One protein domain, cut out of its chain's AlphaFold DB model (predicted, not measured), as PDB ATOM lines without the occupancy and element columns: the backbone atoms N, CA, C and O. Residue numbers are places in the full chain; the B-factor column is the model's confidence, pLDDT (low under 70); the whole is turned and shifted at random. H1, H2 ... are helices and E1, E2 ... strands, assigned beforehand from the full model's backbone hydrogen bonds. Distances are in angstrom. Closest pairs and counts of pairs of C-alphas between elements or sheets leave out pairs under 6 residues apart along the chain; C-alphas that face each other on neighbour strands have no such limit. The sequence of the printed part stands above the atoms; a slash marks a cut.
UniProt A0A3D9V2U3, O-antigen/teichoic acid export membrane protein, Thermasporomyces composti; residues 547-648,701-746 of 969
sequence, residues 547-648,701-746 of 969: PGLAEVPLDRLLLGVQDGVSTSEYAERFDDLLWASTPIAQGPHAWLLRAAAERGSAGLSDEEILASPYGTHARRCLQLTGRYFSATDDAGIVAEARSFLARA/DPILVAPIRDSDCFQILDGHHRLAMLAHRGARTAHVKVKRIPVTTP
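This is residues 547 to 648 and 701 to 746 of the 969 residues of the protein "O-antigen/teichoic acid export membrane protein" of Thermasporomyces composti (UniProt A0A3D9V2U3). A small, strongly twisted sheet of four strands, E1 to E4, makes one end of the domain and a group of mostly crossed helices, H2 to H5, makes the other, with H6 between them, on the sheet and touching H2. H1 lies off to one side, touching no helix, and two long stretches with no named element, residues 554 to 566 and 575 to 587, lead to it and away from it. The printed part has 148 residues, with six named helices and four named strands in the order E1 H1 H2 H3 H4 H5 E2 E3 H6 E4; the sheet is mixed, in the order E1, E4, E2, E3, and the class is mixed, helices and strands. The whole is compact, with a radius of gyration of the C-alphas of 14.9 A, and spans 42 by 33 by 24 A.

Edge strand E1, residues 548 to 553, is antiparallel to E4, residues 733 to 738, with N 550 and O 736 within hydrogen-bond range at 2.9 A. E4 is parallel to its other neighbour E2, residues 703 to 707, with N 737 and O 703 at 2.8 A. E2 forms an antiparallel hairpin with edge strand E3, residues 714 to 718, with N 706 and O 715 at 2.9 A. H6, residues 720 to 728, is on this sheet at a height over the sheet of 8.5 A, over none of its strands, but only just: 2 of its C-alphas fall on E3. H2, residues 588 to 599, touches H6 with residues 589 to 594 alone, the same way at a steep tilt of 37 degrees, only just past shallow; the closest C-alphas, of Ala 590 and Ala 724, are 4.9 A apart. H4, residues 613 to 625, touches H2 at a shallow tilt of 31 degrees, opposite ways, between residues 613 to 617 and 588 to 592 alone, closest at C-alphas Pro 588 and Tyr 614, 4.5 A. H5, residues 634 to 648, touches H4 at a steep tilt of 58 degrees, opposite ways, with residues 634 to 638 alone; the closest C-alphas are those of Ala 618 and Ile 637, 6.6 A. H3, residues 606 to 611, touches H5 about perpendicular at 79 degrees, closest at C-alphas Asp 606 and Val 638, 6.2 A. H1, residues 567 to 574, is close to H4 but not clearly touching, its Phe 574 C-alpha 7.9 A from that of Arg 620. In all six helices every O i to N i+4 pair is within hydrogen-bond range.

E1 runs 15.7 A from C-alpha 548 at (85.303, 124.044, 168.780), and E4 runs 14.0 A. E2 and E3 have 5 residues each. H5, with 15 residues the longest helix, runs 21.1 A from C-alpha 634 at (114.763, 111.889, 147.317) to C-alpha 648 at (112.312, 126.738, 162.139). H4 runs 18.1 A, H2 16.7 A and H6 12.2 A. H1 has 8 residues and H3 has 6. E4 ends with C-alpha 738 at (88.697, 119.881, 167.216).

The two C-alphas farthest apart, those of Gly 603 and Arg 740, are 43.5 A apart. Residues 649 to 700 are not printed, and C-alphas 648 and 701 stand 17.1 A apart across this cut, which falls in the link from H5 to E2. The links from E1 to H1 and from H1 to H2 are long, with 13 residues each. The mean pLDDT of the printed part is 87.3; it is under 70 at residues 547 to 548, 564 and 600 to 603.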
ATOM      1  N   PRO A 547      82.805 123.271 164.667       53.72
ATOM      2  CA  PRO A 547      83.969 122.743 165.403       53.72
ATOM      3  C   PRO A 547      84.412 123.721 166.504       53.72
ATOM      4  O   PRO A 547      84.420 124.926 166.260       53.72
ATOM      5  N   GLY A 548      84.778 123.218 167.685       59.44
ATOM      6  CA  GLY A 548      85.303 124.044 168.780       59.44
ATOM      7  C   GLY A 548      86.799 124.313 168.610       59.44
ATOM      8  O   GLY A 548      87.541 123.414 168.208       59.44
ATOM      9  N   LEU A 549      87.229 125.542 168.896       74.88
ATOM     10  CA  LEU A 549      88.631 125.851 169.181       74.88
ATOM     11  C   LEU A 549      88.935 125.358 170.600       74.88
ATOM     12  O   LEU A 549      88.141 125.601 171.507       74.88
ATOM     13  N   ALA A 550      90.039 124.642 170.776       81.31
ATOM     14  CA  ALA A 550      90.492 124.153 172.072       81.31
ATOM     15  C   ALA A 550      92.008 124.301 172.183       81.31
ATOM     16  O   ALA A 550      92.723 124.225 171.184       81.31
ATOM     17  N   GLU A 551      92.492 124.496 173.401       89.12
ATOM     18  CA  GLU A 551      93.911 124.415 173.719       89.12
ATOM     19  C   GLU A 551      94.228 123.000 174.216       89.12
ATOM     20  O   GLU A 551      93.534 122.477 175.089       89.12
ATOM     21  N   VAL A 552      95.226 122.351 173.610       89.75
ATOM     22  CA  VAL A 552      95.552 120.941 173.864       89.75
ATOM     23  C   VAL A 552      97.048 120.785 174.169       89.75
ATOM     24  O   VAL A 552      97.864 121.318 173.412       89.75
ATOM     25  N   PRO A 553      97.430 120.052 175.234       92.00
ATOM     26  CA  PRO A 553      98.822 119.698 175.519       92.00
ATOM     27  C   PRO A 553      99.494 118.929 174.373       92.00
ATOM     28  O   PRO A 553      98.881 118.039 173.778       92.00
ATOM     29  N   LEU A 554     100.751 119.253 174.052       90.19
ATOM     30  CA  LEU A 554     101.463 118.641 172.920       90.19
ATOM     31  C   LEU A 554     101.719 117.138 173.106       90.19
ATOM     32  O   LEU A 554     101.716 116.397 172.127       90.19
ATOM     33  N   ASP A 555     101.888 116.665 174.340       88.75
ATOM     34  CA  ASP A 555     102.028 115.241 174.685       88.75
ATOM     35  C   ASP A 555     100.749 114.430 174.409       88.75
ATOM     36  O   ASP A 555     100.807 113.212 174.243       88.75
ATOM     37  N   ARG A 556      99.600 115.108 174.288       92.81
ATOM     38  CA  ARG A 556      98.308 114.512 173.919       92.81
ATOM     39  C   ARG A 556      97.997 114.605 172.426       92.81
ATOM     40  O   ARG A 556      96.969 114.083 171.995       92.81
ATOM     41  N   LEU A 557      98.842 115.264 171.633       95.00
ATOM     42  CA  LEU A 557      98.700 115.344 170.180       95.00
ATOM     43  C   LEU A 557      99.518 114.231 169.528       95.00
ATOM     44  O   LEU A 557     100.743 114.308 169.465       95.00
ATOM     45  N   LEU A 558      98.834 113.203 169.033       96.38
ATOM     46  CA  LEU A 558      99.459 112.038 168.410       96.38
ATOM     47  C   LEU A 558      99.495 112.198 166.889       96.38
ATOM     48  O   LEU A 558      98.618 112.849 166.298       96.38
ATOM     49  N   LEU A 559     100.503 111.605 166.243       94.94
ATOM     50  CA  LEU A 559     100.601 111.614 164.783       94.94
ATOM     51  C   LEU A 559      99.343 110.997 164.156       94.94
ATOM     52  O   LEU A 559      98.526 110.330 164.790       94.94
ATOM     53  N   GLY A 560      99.131 111.288 162.878       91.81
ATOM     54  CA  GLY A 560      97.845 110.996 162.268       91.81
ATOM     55  C   GLY A 560      97.864 111.016 160.753       91.81
ATOM     56  O   GLY A 560      98.845 110.587 160.150       91.81
ATOM     57  N   VAL A 561      96.763 111.474 160.157       87.31
ATOM     58  CA  VAL A 561      96.498 111.393 158.707       87.31
ATOM     59  C   VAL A 561      97.617 112.066 157.909       87.31
ATOM     60  O   VAL A 561      98.048 113.151 158.284       87.31
ATOM     61  N   GLN A 562      98.046 111.442 156.806       82.69
ATOM     62  CA  GLN A 562      99.068 111.978 155.894       82.69
ATOM     63  C   GLN A 562      98.467 112.204 154.508       82.69
ATOM     64  O   GLN A 562      98.012 111.249 153.891       82.69
ATOM     65  N   ASP A 563      98.398 113.461 154.056       74.81
ATOM     66  CA  ASP A 563      97.795 113.878 152.769       74.81
ATOM     67  C   ASP A 563      96.460 113.163 152.445       74.81
ATOM     68  O   ASP A 563      96.203 112.674 151.349       74.81
ATOM     69  N   GLY A 564      95.592 113.043 153.458       67.25
ATOM     70  CA  GLY A 564      94.284 112.392 153.341       67.25
ATOM     71  C   GLY A 564      94.276 110.863 153.489       67.25
ATOM     72  O   GLY A 564      93.184 110.295 153.605       67.25
ATOM     73  N   VAL A 565      95.437 110.209 153.569       76.88
ATOM     74  CA  VAL A 565      95.577 108.772 153.857       76.88
ATOM     75  C   VAL A 565      95.293 108.496 155.330       76.88
ATOM     76  O   VAL A 565      95.837 109.138 156.234       76.88
ATOM     77  N   SER A 566      94.403 107.538 155.584       82.50
ATOM     78  CA  SER A 566      94.006 107.188 156.949       82.50
ATOM     79  C   SER A 566      95.144 106.520 157.726       82.50
ATOM     80  O   SER A 566      95.990 105.842 157.155       82.50
ATOM     81  N   THR A 567      95.138 106.658 159.053       86.75
ATOM     82  CA  THR A 567      96.128 106.006 159.925       86.75
ATOM     83  C   THR A 567      96.070 104.483 159.852       86.75
ATOM     84  O   THR A 567      97.105 103.839 159.953       86.75
ATOM     85  N   SER A 568      94.887 103.900 159.632       82.62
ATOM     86  CA  SER A 568      94.728 102.456 159.421       82.62
ATOM     87  C   SER A 568      95.412 101.991 158.136       82.62
ATOM     88  O   SER A 568      96.132 101.003 158.156       82.62
ATOM     89  N   GLU A 569      95.230 102.724 157.038       83.75
ATOM     90  CA  GLU A 569      95.857 102.416 155.746       83.75
ATOM     91  C   GLU A 569      97.381 102.589 155.796       83.75
ATOM     92  O   GLU A 569      98.115 101.743 155.292       83.75
ATOM     93  N   TYR A 570      97.862 103.630 156.483       85.94
ATOM     94  CA  TYR A 570      99.290 103.830 156.743       85.94
ATOM     95  C   TYR A 570      99.896 102.657 157.532       85.94
ATOM     96  O   TYR A 570     100.914 102.096 157.131       85.94
ATOM     97  N   ALA A 571      99.237 102.248 158.621       88.44
ATOM     98  CA  ALA A 571      99.679 101.137 159.459       88.44
ATOM     99  C   ALA A 571      99.612  99.783 158.737       88.44
ATOM    100  O   ALA A 571     100.461  98.932 158.955       88.44
ATOM    101  N   GLU A 572      98.624  99.558 157.868       84.31
ATOM    102  CA  GLU A 572      98.544  98.337 157.057       84.31
ATOM    103  C   GLU A 572      99.641  98.275 155.991       84.31
ATOM    104  O   GLU A 572     100.168  97.198 155.729       84.31
ATOM    105  N   ARG A 573     100.004  99.414 155.389       85.88
ATOM    106  CA  ARG A 573     101.010  99.460 154.321       85.88
ATOM    107  C   ARG A 573     102.440  99.286 154.828       85.88
ATOM    108  O   ARG A 573     103.248  98.699 154.116       85.88
ATOM    109  N   PHE A 574     102.748  99.815 156.012       89.25
ATOM    110  CA  PHE A 574     104.116  99.871 156.548       89.25
ATOM    111  C   PHE A 574     104.323  99.079 157.840       89.25
ATOM    112  O   PHE A 574     105.376  99.205 158.455       89.25
ATOM    113  N   ASP A 575     103.308  98.318 158.252       86.19
ATOM    114  CA  ASP A 575     103.233  97.602 159.532       86.19
ATOM    115  C   ASP A 575     103.578  98.460 160.763       86.19
ATOM    116  O   ASP A 575     104.126  98.000 161.758       86.19
ATOM    117  N   ASP A 576     103.220  99.744 160.700       89.19
ATOM    118  CA  ASP A 576     103.497 100.733 161.741       89.19
ATOM    119  C   ASP A 576     102.240 100.984 162.582       89.19
ATOM    120  O   ASP A 576     101.474 101.931 162.366       89.19
ATOM    121  N   LEU A 577     101.981 100.069 163.518       90.31
ATOM    122  CA  LEU A 577     100.794 100.111 164.378       90.31
ATOM    123  C   LEU A 577     100.794 101.297 165.349       90.31
ATOM    124  O   LEU A 577      99.714 101.776 165.712       90.31
ATOM    125  N   LEU A 578     101.981 101.756 165.752       92.81
ATOM    126  CA  LEU A 578     102.164 102.804 166.752       92.81
ATOM    127  C   LEU A 578     102.237 104.206 166.152       92.81
ATOM    128  O   LEU A 578     102.253 105.170 166.908       92.81
ATOM    129  N   TRP A 579     102.184 104.360 164.823       92.69
ATOM    130  CA  TRP A 579     102.158 105.675 164.181       92.69
ATOM    131  C   TRP A 579     101.157 106.630 164.842       92.69
ATOM    132  O   TRP A 579     101.521 107.724 165.254       92.69
ATOM    133  N   ALA A 580      99.901 106.204 165.019       92.94
ATOM    134  CA  ALA A 580      98.865 107.029 165.651       92.94
ATOM    135  C   ALA A 580      98.877 107.005 167.194       92.94
ATOM    136  O   ALA A 580      97.965 107.552 167.814       92.94
ATOM    137  N   SER A 581      99.886 106.368 167.783       94.00
ATOM    138  CA  SER A 581     100.192 106.322 169.219       94.00
ATOM    139  C   SER A 581     101.375 107.234 169.572       94.00
ATOM    140  O   SER A 581     101.526 107.641 170.721       94.00
ATOM    141  N   THR A 582     102.195 107.602 168.583       93.81
ATOM    142  CA  THR A 582     103.390 108.430 168.763       93.81
ATOM    143  C   THR A 582     103.021 109.896 169.015       93.81
ATOM    144  O   THR A 582     102.374 110.518 168.165       93.81
ATOM    145  N   PRO A 583     103.454 110.504 170.137       94.31
ATOM    146  CA  PRO A 583     103.301 111.937 170.376       94.31
ATOM    147  C   PRO A 583     104.030 112.779 169.328       94.31
ATOM    148  O   PRO A 583     105.119 112.428 168.875       94.31
ATOM    149  N   ILE A 584     103.491 113.949 168.987       94.19
ATOM    150  CA  ILE A 584     104.074 114.831 167.964       94.19
ATOM    151  C   ILE A 584     105.512 115.251 168.283       94.19
ATOM    152  O   ILE A 584     106.338 115.359 167.378       94.19
ATOM    153  N   ALA A 585     105.833 115.406 169.568       89.38
ATOM    154  CA  ALA A 585     107.180 115.713 170.034       89.38
ATOM    155  C   ALA A 585     108.184 114.585 169.734       89.38
ATOM    156  O   ALA A 585     109.375 114.848 169.634       89.38
ATOM    157  N   GLN A 586     107.735 113.346 169.550       91.38
ATOM    158  CA  GLN A 586     108.579 112.197 169.206       91.38
ATOM    159  C   GLN A 586     108.548 111.878 167.702       91.38
ATOM    160  O   GLN A 586     109.262 110.990 167.246       91.38
ATOM    161  N   GLY A 587     107.754 112.611 166.917       92.38
ATOM    162  CA  GLY A 587     107.559 112.335 165.499       92.38
ATOM    163  C   GLY A 587     108.729 112.739 164.588       92.38
ATOM    164  O   GLY A 587     109.648 113.445 165.013       92.38
ATOM    165  N   PRO A 588     108.664 112.370 163.294       94.19
ATOM    166  CA  PRO A 588     109.769 112.546 162.345       94.19
ATOM    167  C   PRO A 588     110.242 113.997 162.169       94.19
ATOM    168  O   PRO A 588     111.438 114.268 162.120       94.19
ATOM    169  N   HIS A 589     109.310 114.954 162.133       93.56
ATOM    170  CA  HIS A 589     109.635 116.382 162.032       93.56
ATOM    171  C   HIS A 589     110.325 116.910 163.296       93.56
ATOM    172  O   HIS A 589     111.244 117.718 163.208       93.56
ATOM    173  N   ALA A 590     109.897 116.452 164.476       92.06
ATOM    174  CA  ALA A 590     110.499 116.854 165.743       92.06
ATOM    175  C   ALA A 590     111.891 116.232 165.928       92.06
ATOM    176  O   ALA A 590     112.782 116.887 166.465       92.06
ATOM    177  N   TRP A 591     112.095 115.001 165.441       94.00
ATOM    178  CA  TRP A 591     113.418 114.376 165.378       94.00
ATOM    179  C   TRP A 591     114.390 115.219 164.548       94.00
ATOM    180  O   TRP A 591     115.467 115.546 165.036       94.00
ATOM    181  N   LEU A 592     113.982 115.638 163.342       93.12
ATOM    182  CA  LEU A 592     114.834 116.428 162.445       93.12
ATOM    183  C   LEU A 592     115.263 117.758 163.086       93.12
ATOM    184  O   LEU A 592     116.425 118.144 162.990       93.12
ATOM    185  N   LEU A 593     114.344 118.423 163.794       91.06
ATOM    186  CA  LEU A 593     114.633 119.661 164.521       91.06
ATOM    187  C   LEU A 593     115.610 119.451 165.687       91.06
ATOM    188  O   LEU A 593     116.505 120.270 165.877       91.06
ATOM    189  N   ARG A 594     115.478 118.357 166.451       90.06
ATOM    190  CA  ARG A 594     116.434 118.023 167.523       90.06
ATOM    191  C   ARG A 594     117.825 117.730 166.972       90.06
ATOM    192  O   ARG A 594     118.791 118.317 167.443       90.06
ATOM    193  N   ALA A 595     117.910 116.894 165.938       88.06
ATOM    194  CA  ALA A 595     119.180 116.536 165.311       88.06
ATOM    195  C   ALA A 595     119.914 117.774 164.760       88.06
ATOM    196  O   ALA A 595     121.123 117.913 164.935       88.06
ATOM    197  N   ALA A 596     119.175 118.709 164.153       87.31
ATOM    198  CA  ALA A 596     119.732 119.971 163.673       87.31
ATOM    199  C   ALA A 596     120.145 120.926 164.806       87.31
ATOM    200  O   ALA A 596     121.101 121.676 164.638       87.31
ATOM    201  N   ALA A 597     119.457 120.915 165.952       84.00
ATOM    202  CA  ALA A 597     119.827 121.737 167.104       84.00
ATOM    203  C   ALA A 597     121.078 121.223 167.832       84.00
ATOM    204  O   ALA A 597     121.863 122.026 168.325       84.00
ATOM    205  N   GLU A 598     121.290 119.905 167.867       83.88
ATOM    206  CA  GLU A 598     122.478 119.287 168.475       83.88
ATOM    207  C   GLU A 598     123.743 119.450 167.616       83.88
ATOM    208  O   GLU A 598     124.837 119.588 168.157       83.88
ATOM    209  N   ARG A 599     123.610 119.424 166.281       77.75
ATOM    210  CA  ARG A 599     124.751 119.342 165.342       77.75
ATOM    211  C   ARG A 599     124.893 120.543 164.398       77.75
ATOM    212  O   ARG A 599     125.837 120.600 163.616       77.75
ATOM    213  N   GLY A 600     123.964 121.497 164.455       68.06
ATOM    214  CA  GLY A 600     123.827 122.587 163.489       68.06
ATOM    215  C   GLY A 600     123.076 122.158 162.221       68.06
ATOM    216  O   GLY A 600     123.244 121.051 161.711       68.06
ATOM    217  N   SER A 601     122.253 123.049 161.658       62.72
ATOM    218  CA  SER A 601     121.425 122.777 160.465       62.72
ATOM    219  C   SER A 601     122.229 122.458 159.195       62.72
ATOM    220  O   SER A 601     121.719 121.768 158.310       62.72
ATOM    221  N   ALA A 602     123.481 122.919 159.119       61.38
ATOM    222  CA  ALA A 602     124.442 122.604 158.058       61.38
ATOM    223  C   ALA A 602     125.271 121.331 158.334       61.38
ATOM    224  O   ALA A 602     125.965 120.862 157.439       61.38
ATOM    225  N   GLY A 603     125.200 120.774 159.549       64.75
ATOM    226  CA  GLY A 603     125.986 119.612 159.977       64.75
ATOM    227  C   GLY A 603     125.357 118.252 159.660       64.75
ATOM    228  O   GLY A 603     126.034 117.239 159.777       64.75
ATOM    229  N   LEU A 604     124.083 118.206 159.256       84.06
ATOM    230  CA  LEU A 604     123.436 116.980 158.767       84.06
ATOM    231  C   LEU A 604     123.730 116.816 157.278       84.06
ATOM    232  O   LEU A 604     123.391 117.717 156.514       84.06
ATOM    233  N   SER A 605     124.309 115.696 156.852       87.69
ATOM    234  CA  SER A 605     124.471 115.362 155.430       87.69
ATOM    235  C   SER A 605     123.144 114.934 154.785       87.69
ATOM    236  O   SER A 605     122.182 114.571 155.464       87.69
ATOM    237  N   ASP A 606     123.071 114.982 153.455       91.44
ATOM    238  CA  ASP A 606     121.860 114.598 152.717       91.44
ATOM    239  C   ASP A 606     121.540 113.102 152.883       91.44
ATOM    240  O   ASP A 606     120.375 112.721 153.022       91.44
ATOM    241  N   GLU A 607     122.576 112.261 152.961       89.50
ATOM    242  CA  GLU A 607     122.450 110.825 153.224       89.50
ATOM    243  C   GLU A 607     121.880 110.556 154.626       89.50
ATOM    244  O   GLU A 607     120.952 109.758 154.778       89.50
ATOM    245  N   GLU A 608     122.336 111.294 155.643       88.81
ATOM    246  CA  GLU A 608     121.786 111.207 157.000       88.81
ATOM    247  C   GLU A 608     120.319 111.657 157.064       88.81
ATOM    248  O   GLU A 608     119.509 111.022 157.742       88.81
ATOM    249  N   ILE A 609     119.934 112.718 156.339       91.12
ATOM    250  CA  ILE A 609     118.532 113.163 156.266       91.12
ATOM    251  C   ILE A 609     117.659 112.064 155.654       91.12
ATOM    252  O   ILE A 609     116.580 111.778 156.182       91.12
ATOM    253  N   LEU A 610     118.115 111.424 154.579       93.25
ATOM    254  CA  LEU A 610     117.372 110.365 153.899       93.25
ATOM    255  C   LEU A 610     117.283 109.067 154.720       93.25
ATOM    256  O   LEU A 610     116.246 108.399 154.679       93.25
ATOM    257  N   ALA A 611     118.327 108.730 155.481       92.12
ATOM    258  CA  ALA A 611     118.350 107.583 156.393       92.12
ATOM    259  C   ALA A 611     117.586 107.836 157.709       92.12
ATOM    260  O   ALA A 611     117.237 106.896 158.422       92.12
ATOM    261  N   SER A 612     117.298 109.098 158.040       94.00
ATOM    262  CA  SER A 612     116.608 109.466 159.278       94.00
ATOM    263  C   SER A 612     115.136 109.014 159.329       94.00
ATOM    264  O   SER A 612     114.526 108.704 158.296       94.00
ATOM    265  N   PRO A 613     114.485 109.078 160.511       93.94
ATOM    266  CA  PRO A 613     113.036 108.920 160.621       93.94
ATOM    267  C   PRO A 613     112.243 109.897 159.739       93.94
ATOM    268  O   PRO A 613     111.173 109.539 159.248       93.94
ATOM    269  N   TYR A 614     112.760 111.112 159.505       94.62
ATOM    270  CA  TYR A 614     112.148 112.094 158.602       94.62
ATOM    271  C   TYR A 614     112.205 111.637 157.145       94.62
ATOM    272  O   TYR A 614     111.165 111.588 156.490       94.62
ATOM    273  N   GLY A 615     113.386 111.246 156.659       94.25
ATOM    274  CA  GLY A 615     113.571 110.743 155.296       94.25
ATOM    275  C   GLY A 615     112.781 109.460 155.039       94.25
ATOM    276  O   GLY A 615     112.066 109.352 154.042       94.25
ATOM    277  N   THR A 616     112.801 108.529 155.998       94.94
ATOM    278  CA  THR A 616     111.994 107.299 155.954       94.94
ATOM    279  C   THR A 616     110.502 107.613 155.861       94.94
ATOM    280  O   THR A 616     109.794 107.055 155.021       94.94
ATOM    281  N   HIS A 617     110.007 108.539 156.687       94.12
ATOM    282  CA  HIS A 617     108.611 108.958 156.644       94.12
ATOM    283  C   HIS A 617     108.244 109.639 155.316       94.12
ATOM    284  O   HIS A 617     107.202 109.331 154.737       94.12
ATOM    285  N   ALA A 618     109.107 110.513 154.804       93.12
ATOM    286  CA  ALA A 618     108.898 111.205 153.539       93.12
ATOM    287  C   ALA A 618     108.816 110.226 152.354       93.12
ATOM    288  O   ALA A 618     107.876 110.299 151.563       93.12
ATOM    289  N   ARG A 619     109.709 109.230 152.289       94.56
ATOM    290  CA  ARG A 619     109.652 108.149 151.288       94.56
ATOM    291  C   ARG A 619     108.380 107.309 151.409       94.56
ATOM    292  O   ARG A 619     107.763 106.987 150.396       94.56
ATOM    293  N   ARG A 620     107.934 106.998 152.632       94.00
ATOM    294  CA  ARG A 620     106.636 106.335 152.866       94.00
ATOM    295  C   ARG A 620     105.472 107.166 152.303       94.00
ATOM    296  O   ARG A 620     104.564 106.613 151.685       94.00
ATOM    297  N   CYS A 621     105.506 108.490 152.452       89.31
ATOM    298  CA  CYS A 621     104.505 109.389 151.870       89.31
ATOM    299  C   CYS A 621     104.572 109.451 150.334       89.31
ATOM    300  O   CYS A 621     103.516 109.374 149.698       89.31
ATOM    301  N   LEU A 622     105.775 109.480 149.736       89.75
ATOM    302  CA  LEU A 622     105.960 109.347 148.282       89.75
ATOM    303  C   LEU A 622     105.324 108.051 147.762       89.75
ATOM    304  O   LEU A 622     104.565 108.080 146.797       89.75
ATOM    305  N   GLN A 623     105.563 106.922 148.435       89.38
ATOM    306  CA  GLN A 623     105.001 105.626 148.041       89.38
ATOM    307  C   GLN A 623     103.470 105.568 148.143       89.38
ATOM    308  O   GLN A 623     102.833 104.875 147.353       89.38
ATOM    309  N   LEU A 624     102.874 106.258 149.120       83.31
ATOM    310  CA  LEU A 624     101.423 106.261 149.323       83.31
ATOM    311  C   LEU A 624     100.679 107.239 148.413       83.31
ATOM    312  O   LEU A 624      99.563 106.953 147.986       83.31
ATOM    313  N   THR A 625     101.253 108.417 148.177       81.69
ATOM    314  CA  THR A 625     100.519 109.568 147.618       81.69
ATOM    315  C   THR A 625     101.171 110.151 146.367       81.69
ATOM    316  O   THR A 625     100.596 111.028 145.728       81.69
ATOM    317  N   GLY A 626     102.354 109.654 145.994       84.06
ATOM    318  CA  GLY A 626     103.160 110.161 144.884       84.06
ATOM    319  C   GLY A 626     103.930 111.443 145.204       84.06
ATOM    320  O   GLY A 626     104.607 111.963 144.324       84.06
ATOM    321  N   ARG A 627     103.820 111.975 146.431       86.12
ATOM    322  CA  ARG A 627     104.464 113.227 146.845       86.12
ATOM    323  C   ARG A 627     104.652 113.332 148.363       86.12
ATOM    324  O   ARG A 627     104.008 112.631 149.138       86.12
ATOM    325  N   TYR A 628     105.527 114.230 148.794       86.44
ATOM    326  CA  TYR A 628     105.677 114.640 150.187       86.44
ATOM    327  C   TYR A 628     105.937 116.142 150.224       86.44
ATOM    328  O   TYR A 628     107.001 116.607 149.835       86.44
ATOM    329  N   PHE A 629     104.933 116.911 150.643       84.81
ATOM    330  CA  PHE A 629     104.878 118.348 150.363       84.81
ATOM    331  C   PHE A 629     105.028 118.630 148.855       84.81
ATOM    332  O   PHE A 629     104.177 118.167 148.088       84.81
ATOM    333  N   SER A 630     106.066 119.359 148.431       82.62
ATOM    334  CA  SER A 630     106.401 119.563 147.014       82.62
ATOM    335  C   SER A 630     107.372 118.519 146.447       82.62
ATOM    336  O   SER A 630     107.554 118.464 145.233       82.62
ATOM    337  N   ALA A 631     107.948 117.654 147.288       87.50
ATOM    338  CA  ALA A 631     108.885 116.625 146.857       87.50
ATOM    339  C   ALA A 631     108.186 115.481 146.116       87.50
ATOM    340  O   ALA A 631     107.147 114.985 146.559       87.50
ATOM    341  N   THR A 632     108.808 115.012 145.034       90.19
ATOM    342  CA  THR A 632     108.412 113.802 144.288       90.19
ATOM    343  C   THR A 632     109.508 112.732 144.254       90.19
ATOM    344  O   THR A 632     109.249 111.611 143.824       90.19
ATOM    345  N   ASP A 633     110.713 113.060 144.718       91.69
ATOM    346  CA  ASP A 633     111.904 112.210 144.748       91.69
ATOM    347  C   ASP A 633     112.770 112.506 145.993       91.69
ATOM    348  O   ASP A 633     112.454 113.385 146.800       91.69
ATOM    349  N   ASP A 634     113.861 111.756 146.165       93.81
ATOM    350  CA  ASP A 634     114.763 111.889 147.317       93.81
ATOM    351  C   ASP A 634     115.462 113.261 147.375       93.81
ATOM    352  O   ASP A 634     115.613 113.829 148.458       93.81
ATOM    353  N   ALA A 635     115.828 113.838 146.225       90.69
ATOM    354  CA  ALA A 635     116.412 115.179 146.161       90.69
ATOM    355  C   ALA A 635     115.414 116.246 146.649       90.69
ATOM    356  O   ALA A 635     115.766 117.128 147.439       90.69
ATOM    357  N   GLY A 636     114.143 116.121 146.261       90.62
ATOM    358  CA  GLY A 636     113.055 116.950 146.763       90.62
ATOM    359  C   GLY A 636     112.832 116.792 148.269       90.62
ATOM    360  O   GLY A 636     112.573 117.783 148.949       90.62
ATOM    361  N   ILE A 637     112.971 115.579 148.824       93.50
ATOM    362  CA  ILE A 637     112.851 115.343 150.275       93.50
ATOM    363  C   ILE A 637     113.924 116.124 151.041       93.50
ATOM    364  O   ILE A 637     113.615 116.754 152.057       93.50
ATOM    365  N   VAL A 638     115.168 116.097 150.558       93.56
ATOM    366  CA  VAL A 638     116.285 116.850 151.148       93.56
ATOM    367  C   VAL A 638     116.017 118.354 151.062       93.56
ATOM    368  O   VAL A 638     116.149 119.055 152.067       93.56
ATOM    369  N   ALA A 639     115.567 118.852 149.906       90.19
ATOM    370  CA  ALA A 639     115.222 120.263 149.731       90.19
ATOM    371  C   ALA A 639     114.110 120.714 150.700       90.19
ATOM    372  O   ALA A 639     114.233 121.755 151.352       90.19
ATOM    373  N   GLU A 640     113.063 119.900 150.871       91.94
ATOM    374  CA  GLU A 640     111.991 120.150 151.842       91.94
ATOM    375  C   GLU A 640     112.495 120.118 153.289       91.94
ATOM    376  O   GLU A 640     112.114 120.969 154.095       91.94
ATOM    377  N   ALA A 641     113.383 119.180 153.631       91.75
ATOM    378  CA  ALA A 641     114.003 119.110 154.954       91.75
ATOM    379  C   ALA A 641     114.794 120.390 155.274       91.75
ATOM    380  O   ALA A 641     114.608 120.981 156.339       91.75
ATOM    381  N   ARG A 642     115.631 120.861 154.341       89.94
ATOM    382  CA  ARG A 642     116.423 122.096 154.501       89.94
ATOM    383  C   ARG A 642     115.528 123.330 154.605       89.94
ATOM    384  O   ARG A 642     115.729 124.152 155.495       89.94
ATOM    385  N   SER A 643     114.502 123.420 153.758       88.12
ATOM    386  CA  SER A 643     113.493 124.488 153.804       88.12
ATOM    387  C   SER A 643     112.729 124.502 155.134       88.12
ATOM    388  O   SER A 643     112.471 125.555 155.721       88.12
ATOM    389  N   PHE A 644     112.379 123.329 155.662       89.00
ATOM    390  CA  PHE A 644     111.747 123.202 156.970       89.00
ATOM    391  C   PHE A 644     112.671 123.648 158.115       89.00
ATOM    392  O   PHE A 644     112.231 124.410 158.976       89.00
ATOM    393  N   LEU A 645     113.945 123.241 158.100       88.62
ATOM    394  CA  LEU A 645     114.944 123.660 159.091       88.62
ATOM    395  C   LEU A 645     115.197 125.177 159.060       88.62
ATOM    396  O   LEU A 645     115.254 125.803 160.118       88.62
ATOM    397  N   ALA A 646     115.279 125.779 157.870       84.38
ATOM    398  CA  ALA A 646     115.437 127.225 157.715       84.38
ATOM    399  C   ALA A 646     114.260 127.995 158.345       84.38
ATOM    400  O   ALA A 646     114.465 128.872 159.184       84.38
ATOM    401  N   ARG A 647     113.018 127.585 158.041       81.06
ATOM    402  CA  ARG A 647     111.799 128.175 158.631       81.06
ATOM    403  C   ARG A 647     111.718 128.018 160.149       81.06
ATOM    404  O   ARG A 647     111.114 128.851 160.824       81.06
ATOM    405  N   ALA A 648     112.286 126.947 160.697       78.31
ATOM    406  CA  ALA A 648     112.312 126.738 162.139       78.31
ATOM    407  C   ALA A 648     113.272 127.706 162.852       78.31
ATOM    408  O   ALA A 648     112.940 128.154 163.953       78.31
ATOM    409  N   ASP A 701      96.671 129.005 158.889       73.94
ATOM    410  CA  ASP A 701      95.580 128.035 158.840       73.94
ATOM    411  C   ASP A 701      95.381 127.360 160.204       73.94
ATOM    412  O   ASP A 701      96.342 127.147 160.942       73.94
ATOM    413  N   PRO A 702      94.157 126.975 160.584       77.56
ATOM    414  CA  PRO A 702      93.947 126.282 161.849       77.56
ATOM    415  C   PRO A 702      94.577 124.882 161.819       77.56
ATOM    416  O   PRO A 702      94.413 124.143 160.851       77.56
ATOM    417  N   ILE A 703      95.237 124.486 162.910       87.25
ATOM    418  CA  ILE A 703      95.665 123.096 163.124       87.25
ATOM    419  C   ILE A 703      94.415 122.247 163.360       87.25
ATOM    420  O   ILE A 703      93.577 122.585 164.203       87.25
ATOM    421  N   LEU A 704      94.263 121.155 162.612       87.56
ATOM    422  CA  LEU A 704      93.068 120.315 162.668       87.56
ATOM    423  C   LEU A 704      93.362 119.011 163.397       87.56
ATOM    424  O   LEU A 704      94.273 118.271 163.025       87.56
ATOM    425  N   VAL A 705      92.522 118.676 164.376       91.00
ATOM    426  CA  VAL A 705      92.641 117.424 165.134       91.00
ATOM    427  C   VAL A 705      91.292 116.717 165.269       91.00
ATOM    428  O   VAL A 705      90.223 117.336 165.190       91.00
ATOM    429  N   ALA A 706      91.327 115.404 165.483       88.00
ATOM    430  CA  ALA A 706      90.169 114.609 165.878       88.00
ATOM    431  C   ALA A 706      90.404 113.984 167.263       88.00
ATOM    432  O   ALA A 706      91.488 113.458 167.496       88.00
ATOM    433  N   PRO A 707      89.410 113.982 168.168       91.38
ATOM    434  CA  PRO A 707      89.522 113.269 169.436       91.38
ATOM    435  C   PRO A 707      89.767 111.781 169.188       91.38
ATOM    436  O   PRO A 707      89.075 111.175 168.361       91.38
ATOM    437  N   ILE A 708      90.698 111.173 169.916       91.62
ATOM    438  CA  ILE A 708      90.855 109.722 169.902       91.62
ATOM    439  C   ILE A 708      89.787 109.128 170.811       91.62
ATOM    440  O   ILE A 708      89.499 109.594 171.916       91.62
ATOM    441  N   ARG A 709      89.101 108.116 170.298       84.94
ATOM    442  CA  ARG A 709      87.989 107.486 170.984       84.94
ATOM    443  C   ARG A 709      88.484 106.892 172.290       84.94
ATOM    444  O   ARG A 709      89.437 106.131 172.312       84.94
ATOM    445  N   ASP A 710      87.724 107.159 173.348       85.31
ATOM    446  CA  ASP A 710      87.996 106.582 174.658       85.31
ATOM    447  C   ASP A 710      89.425 106.902 175.145       85.31
ATOM    448  O   ASP A 710      90.029 106.092 175.825       85.31
ATOM    449  N   SER A 711      89.911 108.102 174.827       89.19
ATOM    450  CA  SER A 711      91.190 108.671 175.245       89.19
ATOM    451  C   SER A 711      91.016 110.180 175.476       89.19
ATOM    452  O   SER A 711      90.001 110.756 175.072       89.19
ATOM    453  N   ASP A 712      91.972 110.812 176.148       90.19
ATOM    454  CA  ASP A 712      92.157 112.263 176.206       90.19
ATOM    455  C   ASP A 712      93.146 112.790 175.153       90.19
ATOM    456  O   ASP A 712      93.375 113.998 175.072       90.19
ATOM    457  N   CYS A 713      93.705 111.897 174.338       93.69
ATOM    458  CA  CYS A 713      94.563 112.231 173.215       93.69
ATOM    459  C   CYS A 713      93.758 112.627 171.968       93.69
ATOM    460  O   CYS A 713      92.577 112.301 171.795       93.69
ATOM    461  N   PHE A 714      94.436 113.307 171.049       94.19
ATOM    462  CA  PHE A 714      93.892 113.747 169.774       94.19
ATOM    463  C   PHE A 714      94.810 113.313 168.637       94.19
ATOM    464  O   PHE A 714      96.025 113.464 168.710       94.19
ATOM    465  N   GLN A 715      94.210 112.825 167.559       94.56
ATOM    466  CA  GLN A 715      94.905 112.480 166.331       94.56
ATOM    467  C   GLN A 715      95.013 113.722 165.447       94.56
ATOM    468  O   GLN A 715      93.999 114.358 165.124       94.56
ATOM    469  N   ILE A 716      96.228 114.041 165.008       93.94
ATOM    470  CA  ILE A 716      96.477 115.163 164.101       93.94
ATOM    471  C   ILE A 716      95.951 114.824 162.699       93.94
ATOM    472  O   ILE A 716      96.226 113.761 162.140       93.94
ATOM    473  N   LEU A 717      95.163 115.730 162.127       88.06
ATOM    474  CA  LEU A 717      94.637 115.609 160.765       88.06
ATOM    475  C   LEU A 717      95.385 116.498 159.780       88.06
ATOM    476  O   LEU A 717      95.482 116.147 158.612       88.06
ATOM    477  N   ASP A 718      95.843 117.650 160.261       87.44
ATOM    478  CA  ASP A 718      96.645 118.607 159.516       87.44
ATOM    479  C   ASP A 718      97.504 119.424 160.492       87.44
ATOM    480  O   ASP A 718      97.043 119.762 161.588       87.44
ATOM    481  N   GLY A 719      98.733 119.754 160.085       87.94
ATOM    482  CA  GLY A 719      99.630 120.636 160.836       87.94
ATOM    483  C   GLY A 719     100.785 119.961 161.588       87.94
ATOM    484  O   GLY A 719     101.359 120.606 162.462       87.94
ATOM    485  N   HIS A 720     101.173 118.719 161.261       91.75
ATOM    486  CA  HIS A 720     102.288 118.007 161.924       91.75
ATOM    487  C   HIS A 720     103.586 118.825 161.971       91.75
ATOM    488  O   HIS A 720     104.160 119.002 163.040       91.75
ATOM    489  N   HIS A 721     104.013 119.394 160.841       88.81
ATOM    490  CA  HIS A 721     105.227 120.215 160.761       88.81
ATOM    491  C   HIS A 721     105.150 121.480 161.642       88.81
ATOM    492  O   HIS A 721     106.132 121.863 162.272       88.81
ATOM    493  N   ARG A 722     103.966 122.102 161.754       90.25
ATOM    494  CA  ARG A 722     103.733 123.307 162.575       90.25
ATOM    495  C   ARG A 722     103.743 122.988 164.062       90.25
ATOM    496  O   ARG A 722     104.381 123.693 164.836       90.25
ATOM    497  N   LEU A 723     103.091 121.896 164.449       91.88
ATOM    498  CA  LEU A 723     103.125 121.396 165.820       91.88
ATOM    499  C   LEU A 723     104.537 120.964 166.238       91.88
ATOM    500  O   LEU A 723     104.931 121.225 167.370       91.88
ATOM    501  N   ALA A 724     105.318 120.369 165.332       91.31
ATOM    502  CA  ALA A 724     106.712 120.019 165.598       91.31
ATOM    503  C   ALA A 724     107.589 121.262 165.838       91.31
ATOM    504  O   ALA A 724     108.381 121.268 166.778       91.31
ATOM    505  N   MET A 725     107.411 122.338 165.058       89.44
ATOM    506  CA  MET A 725     108.093 123.617 165.311       89.44
ATOM    507  C   MET A 725     107.672 124.244 166.646       89.44
ATOM    508  O   MET A 725     108.525 124.733 167.381       89.44
ATOM    509  N   LEU A 726     106.377 124.210 166.985       88.81
ATOM    510  CA  LEU A 726     105.888 124.684 168.285       88.81
ATOM    511  C   LEU A 726     106.520 123.897 169.443       88.81
ATOM    512  O   LEU A 726     106.997 124.508 170.397       88.81
ATOM    513  N   ALA A 727     106.583 122.565 169.329       88.00
ATOM    514  CA  ALA A 727     107.242 121.703 170.310       88.00
ATOM    515  C   ALA A 727     108.733 122.043 170.458       88.00
ATOM    516  O   ALA A 727     109.236 122.158 171.573       88.00
ATOM    517  N   HIS A 728     109.433 122.250 169.339       87.56
ATOM    518  CA  HIS A 728     110.854 122.599 169.329       87.56
ATOM    519  C   HIS A 728     111.142 123.960 169.982       87.56
ATOM    520  O   HIS A 728     112.147 124.113 170.665       87.56
ATOM    521  N   ARG A 729     110.222 124.923 169.848       87.50
ATOM    522  CA  ARG A 729     110.294 126.247 170.493       87.50
ATOM    523  C   ARG A 729     109.905 126.235 171.981       87.50
ATOM    524  O   ARG A 729     109.778 127.296 172.582       87.50
ATOM    525  N   GLY A 730     109.687 125.062 172.576       84.62
ATOM    526  CA  GLY A 730     109.389 124.913 174.001       84.62
ATOM    527  C   GLY A 730     107.928 125.157 174.392       84.62
ATOM    528  O   GLY A 730     107.627 125.247 175.584       84.62
ATOM    529  N   ALA A 731     106.999 125.247 173.431       87.06
ATOM    530  CA  ALA A 731     105.576 125.327 173.753       87.06
ATOM    531  C   ALA A 731     105.107 124.032 174.439       87.06
ATOM    532  O   ALA A 731     105.527 122.936 174.075       87.06
ATOM    533  N   ARG A 732     104.208 124.145 175.425       88.31
ATOM    534  CA  ARG A 732     103.605 122.983 176.112       88.31
ATOM    535  C   ARG A 732     102.225 122.617 175.566       88.31
ATOM    536  O   ARG A 732     101.796 121.471 175.683       88.31
ATOM    537  N   THR A 733     101.543 123.577 174.952       91.06
ATOM    538  CA  THR A 733     100.183 123.457 174.423       91.06
ATOM    539  C   THR A 733     100.104 124.027 173.006       91.06
ATOM    540  O   THR A 733     100.979 124.774 172.565       91.06
ATOM    541  N   ALA A 734      99.049 123.667 172.275       90.44
ATOM    542  CA  ALA A 734      98.713 124.260 170.987       90.44
ATOM    543  C   ALA A 734      97.212 124.550 170.883       90.44
ATOM    544  O   ALA A 734      96.374 123.753 171.314       90.44
ATOM    545  N   HIS A 735      96.870 125.670 170.243       87.56
ATOM    546  CA  HIS A 735      95.494 125.966 169.853       87.56
ATOM    547  C   HIS A 735      95.128 125.183 168.592       87.56
ATOM    548  O   HIS A 735      95.741 125.334 167.534       87.56
ATOM    549  N   VAL A 736      94.104 124.344 168.707       88.81
ATOM    550  CA  VAL A 736      93.670 123.430 167.652       88.81
ATOM    551  C   VAL A 736      92.164 123.511 167.442       88.81
ATOM    552  O   VAL A 736      91.381 123.832 168.338       88.81
ATOM    553  N   LYS A 737      91.731 123.184 166.228       86.38
ATOM    554  CA  LYS A 737      90.322 123.055 165.871       86.38
ATOM    555  C   LYS A 737      89.924 121.587 165.928       86.38
ATOM    556  O   LYS A 737      90.365 120.768 165.116       86.38
ATOM    557  N   VAL A 738      89.063 121.261 166.886       83.81
ATOM    558  CA  VAL A 738      88.697 119.881 167.216       83.81
ATOM    559  C   VAL A 738      87.448 119.458 166.443       83.81
ATOM    560  O   VAL A 738      86.385 120.083 166.532       83.81
ATOM    561  N   LYS A 739      87.540 118.357 165.688       80.75
ATOM    562  CA  LYS A 739      86.362 117.721 165.076       80.75
ATOM    563  C   LYS A 739      85.478 117.072 166.146       80.75
ATOM    564  O   LYS A 739      85.968 116.434 167.064       80.75
ATOM    565  N   ARG A 740      84.150 117.143 165.988       70.69
ATOM    566  CA  ARG A 740      83.203 116.504 166.930       70.69
ATOM    567  C   ARG A 740      83.235 114.973 166.908       70.69
ATOM    568  O   ARG A 740      82.818 114.341 167.872       70.69
ATOM    569  N   ILE A 741      83.652 114.373 165.793       71.25
ATOM    570  CA  ILE A 741      83.587 112.922 165.600       71.25
ATOM    571  C   ILE A 741      84.919 112.303 166.038       71.25
ATOM    572  O   ILE A 741      85.936 112.622 165.421       71.25
ATOM    573  N   PRO A 742      84.923 111.411 167.048       83.44
ATOM    574  CA  PRO A 742      86.138 110.749 167.488       83.44
ATOM    575  C   PRO A 742      86.565 109.633 166.527       83.44
ATOM    576  O   PRO A 742      85.718 108.892 166.007       83.44
ATOM    577  N   VAL A 743      87.875 109.477 166.363       86.81
ATOM    578  CA  VAL A 743      88.545 108.453 165.540       86.81
ATOM    579  C   VAL A 743      89.106 107.325 166.413       86.81
ATOM    580  O   VAL A 743      89.094 107.436 167.633       86.81
ATOM    581  N   THR A 744      89.530 106.211 165.822       89.44
ATOM    582  CA  THR A 744      90.245 105.122 166.516       89.44
ATOM    583  C   THR A 744      91.664 105.012 165.967       89.44
ATOM    584  O   THR A 744      91.892 105.353 164.806       89.44
ATOM    585  N   THR A 745      92.611 104.570 166.797       92.75
ATOM    586  CA  THR A 745      93.988 104.288 166.357       92.75
ATOM    587  C   THR A 745      94.109 102.843 165.849       92.75
ATOM    588  O   THR A 745      93.313 101.990 166.256       92.75
ATOM    589  N   PRO A 746      95.097 102.527 164.989       93.25
ATOM    590  CA  PRO A 746      95.360 101.153 164.556       93.25
ATOM    591  C   PRO A 746      95.604 100.191 165.727       93.25
ATOM    592  O   PRO A 746      95.095  99.070 165.703       93.25
TER     593      PRO A 746